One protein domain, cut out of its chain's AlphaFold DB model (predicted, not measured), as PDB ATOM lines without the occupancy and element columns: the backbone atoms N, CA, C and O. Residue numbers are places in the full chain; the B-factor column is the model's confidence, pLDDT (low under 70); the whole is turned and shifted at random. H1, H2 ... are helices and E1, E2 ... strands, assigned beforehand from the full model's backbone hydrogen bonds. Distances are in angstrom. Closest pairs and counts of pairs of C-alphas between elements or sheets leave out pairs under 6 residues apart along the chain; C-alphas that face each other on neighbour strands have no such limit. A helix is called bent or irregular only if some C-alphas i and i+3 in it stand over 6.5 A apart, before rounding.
ATOM      1  N   GLY A   2     -14.203  -7.659 -45.773       92.81
ATOM      2  CA  GLY A   2     -13.498  -8.215 -44.597       92.81
ATOM      3  C   GLY A   2     -12.559  -7.232 -43.875       92.81
ATOM      4  O   GLY A   2     -12.634  -7.098 -42.658       92.81
ATOM      5  N   HIS A   3     -11.760  -6.460 -44.621       93.62
ATOM      6  CA  HIS A   3     -10.913  -5.405 -44.040       93.62
ATOM      7  C   HIS A   3     -11.720  -4.375 -43.246       93.62
ATOM      8  O   HIS A   3     -11.422  -4.088 -42.092       93.62
ATOM      9  N   GLN A   4     -12.787  -3.854 -43.855       95.00
ATOM     10  CA  GLN A   4     -13.663  -2.864 -43.229       95.00
ATOM     11  C   GLN A   4     -14.358  -3.425 -41.986       95.00
ATOM     12  O   GLN A   4     -14.560  -2.684 -41.030       95.00
ATOM     13  N   PHE A   5     -14.686  -4.721 -41.972       94.06
ATOM     14  CA  PHE A   5     -15.217  -5.382 -40.785       94.06
ATOM     15  C   PHE A   5     -14.217  -5.328 -39.626       94.06
ATOM     16  O   PHE A   5     -14.574  -4.879 -38.541       94.06
ATOM     17  N   VAL A   6     -12.958  -5.709 -39.858       93.81
ATOM     18  CA  VAL A   6     -11.912  -5.667 -38.820       93.81
ATOM     19  C   VAL A   6     -11.630  -4.229 -38.379       93.81
ATOM     20  O   VAL A   6     -11.562  -3.959 -37.183       93.81
ATOM     21  N   GLN A   7     -11.555  -3.282 -39.317       93.44
ATOM     22  CA  GLN A   7     -11.367  -1.860 -39.008       93.44
ATOM     23  C   GLN A   7     -12.541  -1.271 -38.214       93.44
ATOM     24  O   GLN A   7     -12.331  -0.462 -37.315       93.44
ATOM     25  N   GLY A   8     -13.775  -1.675 -38.522       94.19
ATOM     26  CA  GLY A   8     -14.968  -1.291 -37.771       94.19
ATOM     27  C   GLY A   8     -14.980  -1.903 -36.373       94.19
ATOM     28  O   GLY A   8     -15.202  -1.193 -35.395       94.19
ATOM     29  N   PHE A   9     -14.659  -3.194 -36.259       92.50
ATOM     30  CA  PHE A   9     -14.526  -3.882 -34.976       92.50
ATOM     31  C   PHE A   9     -13.477  -3.209 -34.085       92.50
ATOM     32  O   PHE A   9     -13.756  -2.944 -32.916       92.50
ATOM     33  N   ALA A  10     -12.324  -2.835 -34.643       93.50
ATOM     34  CA  ALA A  10     -11.251  -2.146 -33.926       93.50
ATOM     35  C   ALA A  10     -11.665  -0.781 -33.337       93.50
ATOM     36  O   ALA A  10     -11.015  -0.295 -32.416       93.50
ATOM     37  N   ARG A  11     -12.749  -0.168 -33.834       94.81
ATOM     38  CA  ARG A  11     -13.309   1.084 -33.290       94.81
ATOM     39  C   ARG A  11     -14.259   0.865 -32.108       94.81
ATOM     40  O   ARG A  11     -14.666   1.835 -31.476       94.81
ATOM     41  N   THR A  12     -14.635  -0.376 -31.806       95.50
ATOM     42  CA  THR A  12     -15.426  -0.711 -30.610       95.50
ATOM     43  C   THR A  12     -14.530  -0.778 -29.371       95.50
ATOM     44  O   THR A  12     -13.328  -0.989 -29.495       95.50
ATOM     45  N   VAL A  13     -15.096  -0.657 -28.164       92.50
ATOM     46  CA  VAL A  13     -14.320  -0.768 -26.910       92.50
ATOM     47  C   VAL A  13     -13.594  -2.116 -26.826       92.50
ATOM     48  O   VAL A  13     -12.383  -2.164 -26.614       92.50
ATOM     49  N   LEU A  14     -14.323  -3.215 -27.053       91.44
ATOM     50  CA  LEU A  14     -13.755  -4.561 -27.021       91.44
ATOM     51  C   LEU A  14     -12.733  -4.765 -28.144       91.44
ATOM     52  O   LEU A  14     -11.623  -5.233 -27.899       91.44
ATOM     53  N   GLY A  15     -13.091  -4.409 -29.378       90.62
ATOM     54  CA  GLY A  15     -12.215  -4.628 -30.520       90.62
ATOM     55  C   GLY A  15     -10.977  -3.743 -30.511       90.62
ATOM     56  O   GLY A  15      -9.927  -4.194 -30.961       90.62
ATOM     57  N   GLY A  16     -11.046  -2.542 -29.937       92.50
ATOM     58  CA  GLY A  16      -9.884  -1.691 -29.690       92.50
ATOM     59  C   GLY A  16      -8.902  -2.342 -28.717       92.50
ATOM     60  O   GLY A  16      -7.712  -2.431 -29.021       92.50
ATOM     61  N   ALA A  17      -9.399  -2.889 -27.600       91.19
ATOM     62  CA  ALA A  17      -8.572  -3.618 -26.635       91.19
ATOM     63  C   ALA A  17      -7.916  -4.863 -27.259       91.19
ATOM     64  O   ALA A  17      -6.712  -5.075 -27.105       91.19
ATOM     65  N   VAL A  18      -8.680  -5.654 -28.023       89.25
ATOM     66  CA  VAL A  18      -8.150  -6.817 -28.752       89.25
ATOM     67  C   VAL A  18      -7.088  -6.383 -29.764       89.25
ATOM     68  O   VAL A  18      -5.983  -6.922 -29.763       89.25
ATOM     69  N   SER A  19      -7.386  -5.381 -30.594       91.94
ATOM     70  CA  SER A  19      -6.491  -4.913 -31.662       91.94
ATOM     71  C   SER A  19      -5.176  -4.353 -31.118       91.94
ATOM     72  O   SER A  19      -4.131  -4.573 -31.723       91.94
ATOM     73  N   ALA A  20      -5.200  -3.695 -29.955       92.38
ATOM     74  CA  ALA A  20      -3.995  -3.210 -29.280       92.38
ATOM     75  C   ALA A  20      -3.067  -4.350 -28.818       92.38
ATOM     76  O   ALA A  20      -1.848  -4.180 -28.788       92.38
ATOM     77  N   GLY A  21      -3.627  -5.520 -28.492       91.19
ATOM     78  CA  GLY A  21      -2.868  -6.703 -28.079       91.19
ATOM     79  C   GLY A  21      -2.299  -7.529 -29.238       91.19
ATOM     80  O   GLY A  21      -1.284  -8.203 -29.064       91.19
ATOM     81  N   ILE A  22      -2.901  -7.469 -30.432       91.62
ATOM     82  CA  ILE A  22      -2.500  -8.296 -31.587       91.62
ATOM     83  C   ILE A  22      -1.007  -8.166 -31.965       91.62
ATOM     84  O   ILE A  22      -0.375  -9.206 -32.182       91.62
ATOM     85  N   PRO A  23      -0.383  -6.969 -31.995       93.12
ATOM     86  CA  PRO A  23       1.050  -6.844 -32.270       93.12
ATOM     87  C   PRO A  23       1.948  -7.655 -31.323       93.12
ATOM     88  O   PRO A  23       3.003  -8.124 -31.741       93.12
ATOM     89  N   LEU A  24       1.538  -7.834 -30.061       93.69
ATOM     90  CA  LEU A  24       2.298  -8.575 -29.046       93.69
ATOM     91  C   LEU A  24       2.164 -10.095 -29.212       93.69
ATOM     92  O   LEU A  24       3.050 -10.850 -28.824       93.69
ATOM     93  N   VAL A  25       1.052 -10.546 -29.796       92.69
ATOM     94  CA  VAL A  25       0.778 -11.959 -30.086       92.69
ATOM     95  C   VAL A  25       1.639 -12.446 -31.255       92.69
ATOM     96  O   VAL A  25       2.170 -13.560 -31.215       92.69
ATOM     97  N   GLY A  26       1.787 -11.608 -32.284       95.56
ATOM     98  CA  GLY A  26       2.531 -11.917 -33.502       95.56
ATOM     99  C   GLY A  26       1.770 -12.816 -34.497       95.56
ATOM    100  O   GLY A  26       0.782 -13.469 -34.143       95.56
ATOM    101  N   PRO A  27       2.239 -12.888 -35.759       96.94
ATOM    102  CA  PRO A  27       1.509 -13.502 -36.877       96.94
ATOM    103  C   PRO A  27       1.283 -15.008 -36.705       96.94
ATOM    104  O   PRO A  27       0.191 -15.519 -36.954       96.94
ATOM    105  N   VAL A  28       2.299 -15.731 -36.223       97.31
ATOM    106  CA  VAL A  28       2.243 -17.192 -36.046       97.31
ATOM    107  C   VAL A  28       1.186 -17.574 -35.013       97.31
ATOM    108  O   VAL A  28       0.378 -18.472 -35.245       97.31
ATOM    109  N   ARG A  29       1.176 -16.899 -33.858       95.94
ATOM    110  CA  ARG A  29       0.220 -17.204 -32.790       95.94
ATOM    111  C   ARG A  29      -1.186 -16.747 -33.169       95.94
ATOM    112  O   ARG A  29      -2.122 -17.493 -32.897       95.94
ATOM    113  N   PHE A  30      -1.322 -15.608 -33.852       95.81
ATOM    114  CA  PHE A  30      -2.592 -15.159 -34.425       95.81
ATOM    115  C   PHE A  30      -3.213 -16.240 -35.326       95.81
ATOM    116  O   PHE A  30      -4.333 -16.674 -35.073       95.81
ATOM    117  N   LEU A  31      -2.468 -16.766 -36.305       97.00
ATOM    118  CA  LEU A  31      -2.979 -17.792 -37.227       97.00
ATOM    119  C   LEU A  31      -3.258 -19.139 -36.556       97.00
ATOM    120  O   LEU A  31      -4.202 -19.827 -36.944       97.00
ATOM    121  N   LYS A  32      -2.467 -19.526 -35.550       96.19
ATOM    122  CA  LYS A  32      -2.722 -20.747 -34.768       96.19
ATOM    123  C   LYS A  32      -3.986 -20.636 -33.915       96.19
ATOM    124  O   LYS A  32      -4.680 -21.630 -33.744       96.19
ATOM    125  N   LYS A  33      -4.288 -19.442 -33.396       93.62
ATOM    126  CA  LYS A  33      -5.461 -19.176 -32.548       93.62
ATOM    127  C   LYS A  33      -6.715 -18.784 -33.322       93.62
ATOM    128  O   LYS A  33      -7.812 -18.904 -32.789       93.62
ATOM    129  N   PHE A  34      -6.580 -18.410 -34.591       92.75
ATOM    130  CA  PHE A  34      -7.699 -18.016 -35.443       92.75
ATOM    131  C   PHE A  34      -8.886 -19.005 -35.446       92.75
ATOM    132  O   PHE A  34     -10.016 -18.542 -35.290       92.75
ATOM    133  N   PRO A  35      -8.689 -20.341 -35.525       92.12
ATOM    134  CA  PRO A  35      -9.798 -21.293 -35.416       92.12
ATOM    135  C   PRO A  35     -10.594 -21.185 -34.110       92.12
ATOM    136  O   PRO A  35     -11.809 -21.350 -34.119       92.12
ATOM    137  N   GLU A  36      -9.930 -20.894 -32.989       89.19
ATOM    138  CA  GLU A  36     -10.579 -20.756 -31.680       89.19
ATOM    139  C   GLU A  36     -11.466 -19.506 -31.623       89.19
ATOM    140  O   GLU A  36     -12.508 -19.530 -30.983       89.19
ATOM    141  N   HIS A  37     -11.110 -18.438 -32.341       83.19
ATOM    142  CA  HIS A  37     -11.901 -17.201 -32.390       83.19
ATOM    143  C   HIS A  37     -13.175 -17.310 -33.237       83.19
ATOM    144  O   HIS A  37     -14.065 -16.473 -33.114       83.19
ATOM    145  N   LEU A  38     -13.265 -18.325 -34.098       79.56
ATOM    146  CA  LEU A  38     -14.456 -18.621 -34.902       79.56
ATOM    147  C   LEU A  38     -15.303 -19.756 -34.316       79.56
ATOM    148  O   LEU A  38     -16.406 -20.022 -34.805       79.56
ATOM    149  N   ARG A  39     -14.796 -20.424 -33.276       73.88
ATOM    150  CA  ARG A  39     -15.530 -21.432 -32.522       73.88
ATOM    151  C   ARG A  39     -16.519 -20.742 -31.592       73.88
ATOM    152  O   ARG A  39     -16.165 -20.257 -30.527       73.88
ATOM    153  N   PHE A  40     -17.774 -20.759 -32.010       68.44
ATOM    154  CA  PHE A  40     -18.933 -20.568 -31.146       68.44
ATOM    155  C   PHE A  40     -19.688 -21.897 -31.094       68.44
ATOM    156  O   PHE A  40     -19.644 -22.640 -32.077       68.44
ATOM    157  N   ASP A  41     -20.381 -22.200 -29.993       61.81
ATOM    158  CA  ASP A  41     -21.087 -23.485 -29.804       61.81
ATOM    159  C   ASP A  41     -22.086 -23.806 -30.933       61.81
ATOM    160  O   ASP A  41     -22.376 -24.966 -31.208       61.81
ATOM    161  N   THR A  42     -22.565 -22.779 -31.642       68.50
ATOM    162  CA  THR A  42     -23.476 -22.879 -32.793       68.50
ATOM    163  C   THR A  42     -22.849 -22.422 -34.113       68.50
ATOM    164  O   THR A  42     -23.563 -22.211 -35.094       68.50
ATOM    165  N   SER A  43     -21.525 -22.230 -34.165       74.19
ATOM    166  CA  SER A  43     -20.858 -21.674 -35.344       74.19
ATOM    167  C   SER A  43     -21.049 -22.592 -36.551       74.19
ATOM    168  O   SER A  43     -20.633 -23.754 -36.509       74.19
ATOM    169  N   PRO A  44     -21.607 -22.087 -37.664       81.75
ATOM    170  CA  PRO A  44     -21.756 -22.874 -38.877       81.75
ATOM    171  C   PRO A  44     -20.424 -23.072 -39.607       81.75
ATOM    172  O   PRO A  44     -20.438 -23.634 -40.694       81.75
ATOM    173  N   ILE A  45     -19.295 -22.587 -39.066       88.00
ATOM    174  CA  ILE A  45     -17.992 -22.530 -39.733       88.00
ATOM    175  C   ILE A  45     -16.965 -23.345 -38.940       88.00
ATOM    176  O   ILE A  45     -16.699 -23.090 -37.766       88.00
ATOM    177  N   SER A  46     -16.322 -24.290 -39.617       90.75
ATOM    178  CA  SER A  46     -15.140 -25.006 -39.153       90.75
ATOM    179  C   SER A  46     -13.906 -24.482 -39.878       90.75
ATOM    180  O   SER A  46     -13.912 -24.322 -41.102       90.75
ATOM    181  N   VAL A  47     -12.840 -24.226 -39.121       94.38
ATOM    182  CA  VAL A  47     -11.557 -23.770 -39.658       94.38
ATOM    183  C   VAL A  47     -10.443 -24.628 -39.092       94.38
ATOM    184  O   VAL A  47     -10.377 -24.849 -37.885       94.38
ATOM    185  N   ASN A  48      -9.548 -25.082 -39.959       95.88
ATOM    186  CA  ASN A  48      -8.300 -25.719 -39.566       95.88
ATOM    187  C   ASN A  48      -7.119 -24.848 -40.000       95.88
ATOM    188  O   ASN A  48      -7.123 -24.324 -41.110       95.88
ATOM    189  N   SER A  49      -6.113 -24.704 -39.139       97.88
ATOM    190  CA  SER A  49      -4.918 -23.901 -39.407       97.88
ATOM    191  C   SER A  49      -3.682 -24.780 -39.365       97.88
ATOM    192  O   SER A  49      -3.395 -25.411 -38.348       97.88
ATOM    193  N   VAL A  50      -2.951 -24.830 -40.476       98.06
ATOM    194  CA  VAL A  50      -1.752 -25.654 -40.636       98.06
ATOM    195  C   VAL A  50      -0.578 -24.762 -41.003       98.06
ATOM    196  O   VAL A  50      -0.619 -24.045 -42.003       98.06
ATOM    197  N   GLN A  51       0.487 -24.827 -40.210       98.31
ATOM    198  CA  GLN A  51       1.754 -24.189 -40.540       98.31
ATOM    199  C   GLN A  51       2.515 -25.071 -41.537       98.31
ATOM    200  O   GLN A  51       2.778 -26.234 -41.246       98.31
ATOM    201  N   LEU A  52       2.847 -24.524 -42.705       98.25
ATOM    202  CA  LEU A  52       3.600 -25.212 -43.766       98.25
ATOM    203  C   LEU A  52       5.090 -24.838 -43.759       98.25
ATOM    204  O   LEU A  52       5.915 -25.591 -44.262       98.25
ATOM    205  N   GLY A  53       5.428 -23.691 -43.168       97.12
ATOM    206  CA  GLY A  53       6.792 -23.202 -42.987       97.12
ATOM    207  C   GLY A  53       6.823 -22.006 -42.036       97.12
ATOM    208  O   GLY A  53       5.800 -21.634 -41.453       97.12
ATOM    209  N   ASP A  54       7.980 -21.366 -41.885       96.19
ATOM    210  CA  ASP A  54       8.169 -20.278 -40.910       96.19
ATOM    211  C   ASP A  54       7.239 -19.082 -41.140       96.19
ATOM    212  O   ASP A  54       6.777 -18.451 -40.187       96.19
ATOM    213  N   ARG A  55       6.920 -18.799 -42.406       97.81
ATOM    214  CA  ARG A  55       6.022 -17.712 -42.823       97.81
ATOM    215  C   ARG A  55       4.964 -18.175 -43.811       97.81
ATOM    216  O   ARG A  55       4.543 -17.416 -44.676       97.81
ATOM    217  N   GLN A  56       4.572 -19.444 -43.727       98.44
ATOM    218  CA  GLN A  56       3.604 -20.035 -44.642       98.44
ATOM    219  C   GLN A  56       2.558 -20.831 -43.873       98.44
ATOM    220  O   GLN A  56       2.889 -21.717 -43.084       98.44
ATOM    221  N   PHE A  57       1.288 -20.531 -44.132       98.69
ATOM    222  CA  PHE A  57       0.144 -21.187 -43.512       98.69
ATOM    223  C   PHE A  57      -0.908 -21.569 -44.547       98.69
ATOM    224  O   PHE A  57      -1.076 -20.916 -45.580       98.69
ATOM    225  N   ARG A  58      -1.654 -22.622 -44.225       98.44
ATOM    226  CA  ARG A  58      -2.891 -23.002 -44.896       98.44
ATOM    227  C   ARG A  58      -4.034 -22.942 -43.894       98.44
ATOM    228  O   ARG A  58      -3.959 -23.575 -42.843       98.44
ATOM    229  N   LEU A  59      -5.077 -22.195 -44.233       98.06
ATOM    230  CA  LEU A  59      -6.335 -22.182 -43.498       98.06
ATOM    231  C   LEU A  59      -7.399 -22.883 -44.339       98.06
ATOM    232  O   LEU A  59      -7.716 -22.425 -45.437       98.06
ATOM    233  N   ASP A  60      -7.945 -23.978 -43.829       97.19
ATOM    234  CA  ASP A  60      -8.971 -24.768 -44.504       97.19
ATOM    235  C   ASP A  60     -10.333 -24.467 -43.872       97.19
ATOM    236  O   ASP A  60     -10.540 -24.743 -42.689       97.19
ATOM    237  N   PHE A  61     -11.253 -23.901 -44.656       95.69
ATOM    238  CA  PHE A  61     -12.586 -23.493 -44.212       95.69
ATOM    239  C   PHE A  61     -13.653 -24.450 -44.738       95.69
ATOM    240  O   PHE A  61     -13.654 -24.822 -45.916       95.69
ATOM    241  N   ARG A  62     -14.605 -24.800 -43.870       93.69
ATOM    242  CA  ARG A  62     -15.859 -25.473 -44.228       93.69
ATOM    243  C   ARG A  62     -17.012 -24.815 -43.492       93.69
ATOM    244  O   ARG A  62     -16.855 -24.477 -42.325       93.69
ATOM    245  N   ALA A  63     -18.160 -24.681 -44.138       90.62
ATOM    246  CA  ALA A  63     -19.360 -24.165 -43.500       90.62
ATOM    247  C   ALA A  63     -20.612 -24.984 -43.837       90.62
ATOM    248  O   ALA A  63     -20.598 -25.791 -44.761       90.62
ATOM    249  N   SER A  64     -21.697 -24.788 -43.086       86.88
ATOM    250  CA  SER A  64     -23.024 -25.332 -43.423       86.88
ATOM    251  C   SER A  64     -23.825 -24.439 -44.381       86.88
ATOM    252  O   SER A  64     -24.864 -24.858 -44.885       86.88
ATOM    253  N   VAL A  65     -23.339 -23.222 -44.650       85.75
ATOM    254  CA  VAL A  65     -23.948 -22.221 -45.542       85.75
ATOM    255  C   VAL A  65     -22.897 -21.636 -46.487       85.75
ATOM    256  O   VAL A  65     -21.698 -21.757 -46.222       85.75
ATOM    257  N   ASP A  66     -23.331 -21.005 -47.585       86.44
ATOM    258  CA  ASP A  66     -22.408 -20.318 -48.500       86.44
ATOM    259  C   ASP A  66     -21.636 -19.238 -47.736       86.44
ATOM    260  O   ASP A  66     -22.206 -18.385 -47.050       86.44
ATOM    261  N   LEU A  67     -20.315 -19.316 -47.829       83.31
ATOM    262  CA  LEU A  67     -19.398 -18.492 -47.068       83.31
ATOM    263  C   LEU A  67     -18.478 -17.793 -48.051       83.31
ATOM    264  O   LEU A  67     -17.707 -18.442 -48.756       83.31
ATOM    265  N   SER A  68     -18.532 -16.463 -48.076       91.31
ATOM    266  CA  SER A  68     -17.711 -15.670 -48.988       91.31
ATOM    267  C   SER A  68     -16.217 -15.851 -48.674       91.31
ATOM    268  O   SER A  68     -15.747 -15.353 -47.642       91.31
ATOM    269  N   PRO A  69     -15.431 -16.490 -49.568       93.75
ATOM    270  CA  PRO A  69     -14.003 -16.689 -49.336       93.75
ATOM    271  C   PRO A  69     -13.250 -15.362 -49.232       93.75
ATOM    272  O   PRO A  69     -12.350 -15.210 -48.413       93.75
ATOM    273  N   PHE A  70     -13.670 -14.369 -50.020       95.25
ATOM    274  CA  PHE A  70     -13.063 -13.038 -50.064       95.25
ATOM    275  C   PHE A  70     -13.391 -12.191 -48.831       95.25
ATOM    276  O   PHE A  70     -12.616 -11.309 -48.458       95.25
ATOM    277  N   PHE A  71     -14.524 -12.453 -48.168       93.94
ATOM    278  CA  PHE A  71     -14.802 -11.837 -46.876       93.94
ATOM    279  C   PHE A  71     -13.787 -12.313 -45.834       93.94
ATOM    280  O   PHE A  71     -13.108 -11.487 -45.227       93.94
ATOM    281  N   LEU A  72     -13.624 -13.631 -45.684       94.38
ATOM    282  CA  LEU A  72     -12.689 -14.197 -44.710       94.38
ATOM    283  C   LEU A  72     -11.224 -13.950 -45.071       94.38
ATOM    284  O   LEU A  72     -10.429 -13.696 -44.170       94.38
ATOM    285  N   GLN A  73     -10.879 -13.919 -46.361       97.06
ATOM    286  CA  GLN A  73      -9.574 -13.443 -46.817       97.06
ATOM    287  C   GLN A  73      -9.278 -12.052 -46.248       97.06
ATOM    288  O   GLN A  73      -8.253 -11.876 -45.601       97.06
ATOM    289  N   GLY A  74     -10.189 -11.088 -46.424       97.25
ATOM    290  CA  GLY A  74      -9.979  -9.727 -45.931       97.25
ATOM    291  C   GLY A  74      -9.902  -9.632 -44.403       97.25
ATOM    292  O   GLY A  74      -9.163  -8.804 -43.884       97.25
ATOM    293  N   VAL A  75     -10.630 -10.486 -43.673       95.94
ATOM    294  CA  VAL A  75     -10.537 -10.556 -42.202       95.94
ATOM    295  C   VAL A  75      -9.155 -11.047 -41.762       95.94
ATOM    296  O   VAL A  75      -8.523 -10.424 -40.909       95.94
ATOM    297  N   VAL A  76      -8.673 -12.148 -42.345       96.81
ATOM    298  CA  VAL A  76      -7.357 -12.717 -42.011       96.81
ATOM    299  C   VAL A  76      -6.236 -11.768 -42.431       96.81
ATOM    300  O   VAL A  76      -5.288 -11.572 -41.674       96.81
ATOM    301  N   GLU A  77      -6.349 -11.157 -43.610       97.69
ATOM    302  CA  GLU A  77      -5.365 -10.208 -44.124       97.69
ATOM    303  C   GLU A  77      -5.231  -8.986 -43.207       97.69
ATOM    304  O   GLU A  77      -4.120  -8.636 -42.813       97.69
ATOM    305  N   GLU A  78      -6.346  -8.370 -42.805       97.12
ATOM    306  CA  GLU A  78      -6.310  -7.219 -41.898       97.12
ATOM    307  C   GLU A  78      -5.786  -7.602 -40.507       97.12
ATOM    308  O   GLU A  78      -4.948  -6.899 -39.943       97.12
ATOM    309  N   GLY A  79      -6.207  -8.752 -39.971       95.56
ATOM    310  CA  GLY A  79      -5.705  -9.255 -38.691       95.56
ATOM    311  C   GLY A  79      -4.191  -9.495 -38.695       95.56
ATOM    312  O   GLY A  79      -3.505  -9.157 -37.732       95.56
ATOM    313  N   LEU A  80      -3.637  -9.998 -39.800       96.94
ATOM    314  CA  LEU A  80      -2.190 -10.141 -39.964       96.94
ATOM    315  C   LEU A  80      -1.481  -8.795 -40.099       96.94
ATOM    316  O   LEU A  80      -0.416  -8.622 -39.506       96.94
ATOM    317  N   ARG A  81      -2.062  -7.817 -40.799       96.69
ATOM    318  CA  ARG A  81      -1.496  -6.457 -40.860       96.69
ATOM    319  C   ARG A  81      -1.369  -5.837 -39.467       96.69
ATOM    320  O   ARG A  81      -0.359  -5.198 -39.183       96.69
ATOM    321  N   LEU A  82      -2.314  -6.107 -38.562       95.62
ATOM    322  CA  LEU A  82      -2.213  -5.690 -37.156       95.62
ATOM    323  C   LEU A  82      -1.012  -6.325 -36.429       95.62
ATOM    324  O   LEU A  82      -0.466  -5.725 -35.510       95.62
ATOM    325  N   THR A  83      -0.528  -7.490 -36.871       96.12
ATOM    326  CA  THR A  83       0.720  -8.097 -36.366       96.12
ATOM    327  C   THR A  83       1.998  -7.515 -36.987       96.12
ATOM    328  O   THR A  83       3.085  -8.020 -36.720       96.12
ATOM    329  N   ARG A  84       1.887  -6.434 -37.777       94.75
ATOM    330  CA  ARG A  84       2.988  -5.709 -38.444       94.75
ATOM    331  C   ARG A  84       3.695  -6.479 -39.565       94.75
ATOM    332  O   ARG A  84       4.831  -6.156 -39.904       94.75
ATOM    333  N   VAL A  85       3.030  -7.468 -40.162       96.88
ATOM    334  CA  VAL A  85       3.523  -8.144 -41.375       96.88
ATOM    335  C   VAL A  85       2.793  -7.645 -42.619       96.88
ATOM    336  O   VAL A  85       1.725  -7.040 -42.516       96.88
ATOM    337  N   VAL A  86       3.362  -7.909 -43.799       97.44
ATOM    338  CA  VAL A  86       2.731  -7.626 -45.098       97.44
ATOM    339  C   VAL A  86       2.268  -8.954 -45.705       97.44
ATOM    340  O   VAL A  86       3.049  -9.621 -46.380       97.44
ATOM    341  N   PRO A  87       1.030  -9.390 -45.421       97.62
ATOM    342  CA  PRO A  87       0.569 -10.704 -45.836       97.62
ATOM    343  C   PRO A  87       0.171 -10.738 -47.317       97.62
ATOM    344  O   PRO A  87      -0.396  -9.790 -47.854       97.62
ATOM    345  N   VAL A  88       0.407 -11.880 -47.956       98.00
ATOM    346  CA  VAL A  88      -0.109 -12.237 -49.280       98.00
ATOM    347  C   VAL A  88      -1.014 -13.449 -49.114       98.00
ATOM    348  O   VAL A  88      -0.580 -14.492 -48.619       98.00
ATOM    349  N   LEU A  89      -2.281 -13.308 -49.507       97.88
ATOM    350  CA  LEU A  89      -3.279 -14.370 -49.413       97.88
ATOM    351  C   LEU A  89      -3.751 -14.795 -50.799       97.88
ATOM    352  O   LEU A  89      -4.053 -13.961 -51.652       97.88
ATOM    353  N   ARG A  90      -3.866 -16.108 -51.006       97.81
ATOM    354  CA  ARG A  90      -4.488 -16.691 -52.199       97.81
ATOM    355  C   ARG A  90      -5.643 -17.591 -51.797       97.81
ATOM    356  O   ARG A  90      -5.482 -18.472 -50.954       97.81
ATOM    357  N   VAL A  91      -6.791 -17.374 -52.428       97.62
ATOM    358  CA  VAL A  91      -7.988 -18.201 -52.257       97.62
ATOM    359  C   VAL A  91      -7.948 -19.350 -53.257       97.62
ATOM    360  O   VAL A  91      -7.794 -19.123 -54.455       97.62
ATOM    361  N   ALA A  92      -8.163 -20.569 -52.777       97.31
ATOM    362  CA  ALA A  92      -8.508 -21.722 -53.599       97.31
ATOM    363  C   ALA A  92      -9.923 -22.176 -53.219       97.31
ATOM    364  O   ALA A  92     -10.132 -22.724 -52.135       97.31
ATOM    365  N   ARG A  93     -10.916 -21.893 -54.073       92.56
ATOM    366  CA  ARG A  93     -12.307 -22.307 -53.838       92.56
ATOM    367  C   ARG A  93     -12.493 -23.744 -54.314       92.56
ATOM    368  O   ARG A  93     -12.159 -24.046 -55.454       92.56
ATOM    369  N   HIS A  94     -13.073 -24.585 -53.462       92.12
ATOM    370  CA  HIS A  94     -13.363 -25.987 -53.787       92.12
ATOM    371  C   HIS A  94     -14.861 -26.217 -54.001       92.12
ATOM    372  O   HIS A  94     -15.254 -27.014 -54.843       92.12
ATOM    373  N   SER A  95     -15.707 -25.506 -53.249       92.31
ATOM    374  CA  SER A  95     -17.169 -25.534 -53.370       92.31
ATOM    375  C   SER A  95     -17.778 -24.233 -52.813       92.31
ATOM    376  O   SER A  95     -17.040 -23.393 -52.282       92.31
ATOM    377  N   PRO A  96     -19.107 -24.030 -52.892       89.44
ATOM    378  CA  PRO A  96     -19.762 -22.910 -52.216       89.44
ATOM    379  C   PRO A  96     -19.493 -22.870 -50.704       89.44
ATOM    380  O   PRO A  96     -19.289 -21.803 -50.138       89.44
ATOM    381  N   ILE A  97     -19.391 -24.036 -50.067       93.75
ATOM    382  CA  ILE A  97     -19.271 -24.170 -48.610       93.75
ATOM    383  C   ILE A  97     -17.853 -24.516 -48.133       93.75
ATOM    384  O   ILE A  97     -17.646 -24.786 -46.952       93.75
ATOM    385  N   SER A  98     -16.866 -24.559 -49.033       95.81
ATOM    386  CA  SER A  98     -15.491 -24.923 -48.676       95.81
ATOM    387  C   SER A  98     -14.445 -24.247 -49.554       95.81
ATOM    388  O   SER A  98     -14.517 -24.289 -50.787       95.81
ATOM    389  N   PHE A  99     -13.413 -23.706 -48.921       97.31
ATOM    390  CA  PHE A  99     -12.276 -23.089 -49.597       97.31
ATOM    391  C   PHE A  99     -11.039 -23.120 -48.700       97.31
ATOM    392  O   PHE A  99     -11.120 -23.351 -47.494       97.31
ATOM    393  N   THR A 100      -9.891 -22.848 -49.304       98.19
ATOM    394  CA  THR A 100      -8.607 -22.742 -48.620       98.19
ATOM    395  C   THR A 100      -8.039 -21.337 -48.800       98.19
ATOM    396  O   THR A 100      -8.102 -20.775 -49.896       98.19
ATOM    397  N   LEU A 101      -7.454 -20.781 -47.739       98.38
ATOM    398  CA  LEU A 101      -6.567 -19.622 -47.821       98.38
ATOM    399  C   LEU A 101      -5.120 -20.084 -47.675       98.38
ATOM    400  O   LEU A 101      -4.742 -20.666 -46.657       98.38
ATOM    401  N   HIS A 102      -4.306 -19.787 -48.680       98.50
ATOM    402  CA  HIS A 102      -2.857 -19.892 -48.596       98.50
ATOM    403  C   HIS A 102      -2.303 -18.541 -48.170       98.50
ATOM    404  O   HIS A 102      -2.559 -17.539 -48.835       98.50
ATOM    405  N   VAL A 103      -1.571 -18.525 -47.063       98.56
ATOM    406  CA  VAL A 103      -1.096 -17.312 -46.404       98.56
ATOM    407  C   VAL A 103       0.429 -17.320 -46.389       98.56
ATOM    408  O   VAL A 103       1.028 -18.302 -45.947       98.56
ATOM    409  N   THR A 104       1.046 -16.225 -46.829       98.31
ATOM    410  CA  THR A 104       2.495 -15.978 -46.723       98.31
ATOM    411  C   THR A 104       2.792 -14.551 -46.272       98.31
ATOM    412  O   THR A 104       1.949 -13.683 -46.491       98.31
ATOM    413  N   TRP A 105       3.962 -14.287 -45.682       97.31
ATOM    414  CA  TRP A 105       4.468 -12.932 -45.386       97.31
ATOM    415  C   TRP A 105       5.997 -12.900 -45.223       97.31
ATOM    416  O   TRP A 105       6.624 -13.982 -45.238       97.31
TER     417      TRP A 105
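This is residues 2 to 105 of the 105 residues of an uncharacterized protein of Stigmatella aurantiaca (strain DW4/3-1) (UniProt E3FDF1). A twisted wall of four strands, E1, E2, E4 and E3, has H3 and H4 over one face and its other face bare of named helices. Neither H1 nor H2 is on the sheet: H1 packs on H4, and H2 lies at the far end of the helix side, away from the sheet, where its residues 19 to 23 meet residues 79 to 82 of H4. The printed part has 104 residues, with four named helices and four named strands in the order H1, H2, H3, E1, E2, H4, E3, E4, a mixed class of helices and strands. The sheet runs E1, E2, E4, E3, antiparallel throughout. The whole is compact, with a radius of gyration of the C-alphas of 13.2 A and spans of 35 by 31 by 23 A.

E1, residues 45 to 53, and E2, residues 56 to 63, form a hairpin, with N 48 and O 60 2.9 A apart, within hydrogen-bond range. E2 and E4, residues 98 to 104, are antiparallel, with N 101 and O 59 2.8 A apart. E4 and E3, residues 88 to 95, form a hairpin, with N 100 and O 92 2.8 A apart. H4, residues 69 to 82, has a height over the sheet of 9.0 A and lies over E4, along the strands at 25 degrees on the local plane; 2 of its C-alphas fall on E3, only just too few to lie over it. E2, H4 and E3 make a split strand-helix-strand unit, two strands running the same way with E4 between them, and its crossover is right-handed. H3, residues 27 to 38, is on the same face, 8.8 A high, over E1; 2 of its C-alphas fall on E2, only just too few. H3 and H4 only just touch, only at their ends, with Pro 27 and Leu 80 closest, C-alphas 5.9 A apart. H1, residues 2 to 9, touches H4 at a steep tilt of 54 degrees; the closest C-alphas, of Gly 2 and Gly 74, are 4.1 A apart. H2, residues 13 to 25, touches H4 with residues 19 to 23 alone, closest at the C-alphas of Pro 23 and Leu 82, 6.0 A. Every O i to N i+4 pair is within hydrogen-bond range in H1 and H4, but 7 of 9 in H2 and 6 of 8 in H3.

E1 is 25.0 A long from (-17.992, -22.530, -39.733) at C-alpha 45, E2 23.4 A, E3 22.0 A and E4 20.2 A, ending at C-alpha 104, (2.495, -15.978, -46.723). H4 is 20.2 A long, H2 19.1 A, H3 16.9 A and H1 10.6 A from C-alpha 2 at (-13.498, -8.215, -44.597). H3 is irregular, with C-alphas 32 and 35 7.1 A apart, and H2 only just, with C-alphas 20 and 23 6.9 A apart.

The C-alphas farthest apart, of Val 13 and His 94, are 36.9 A apart. The printed part has no cut and no long link. Mean pLDDT of the printed part is 93.0; residues 40 to 42 are under 70.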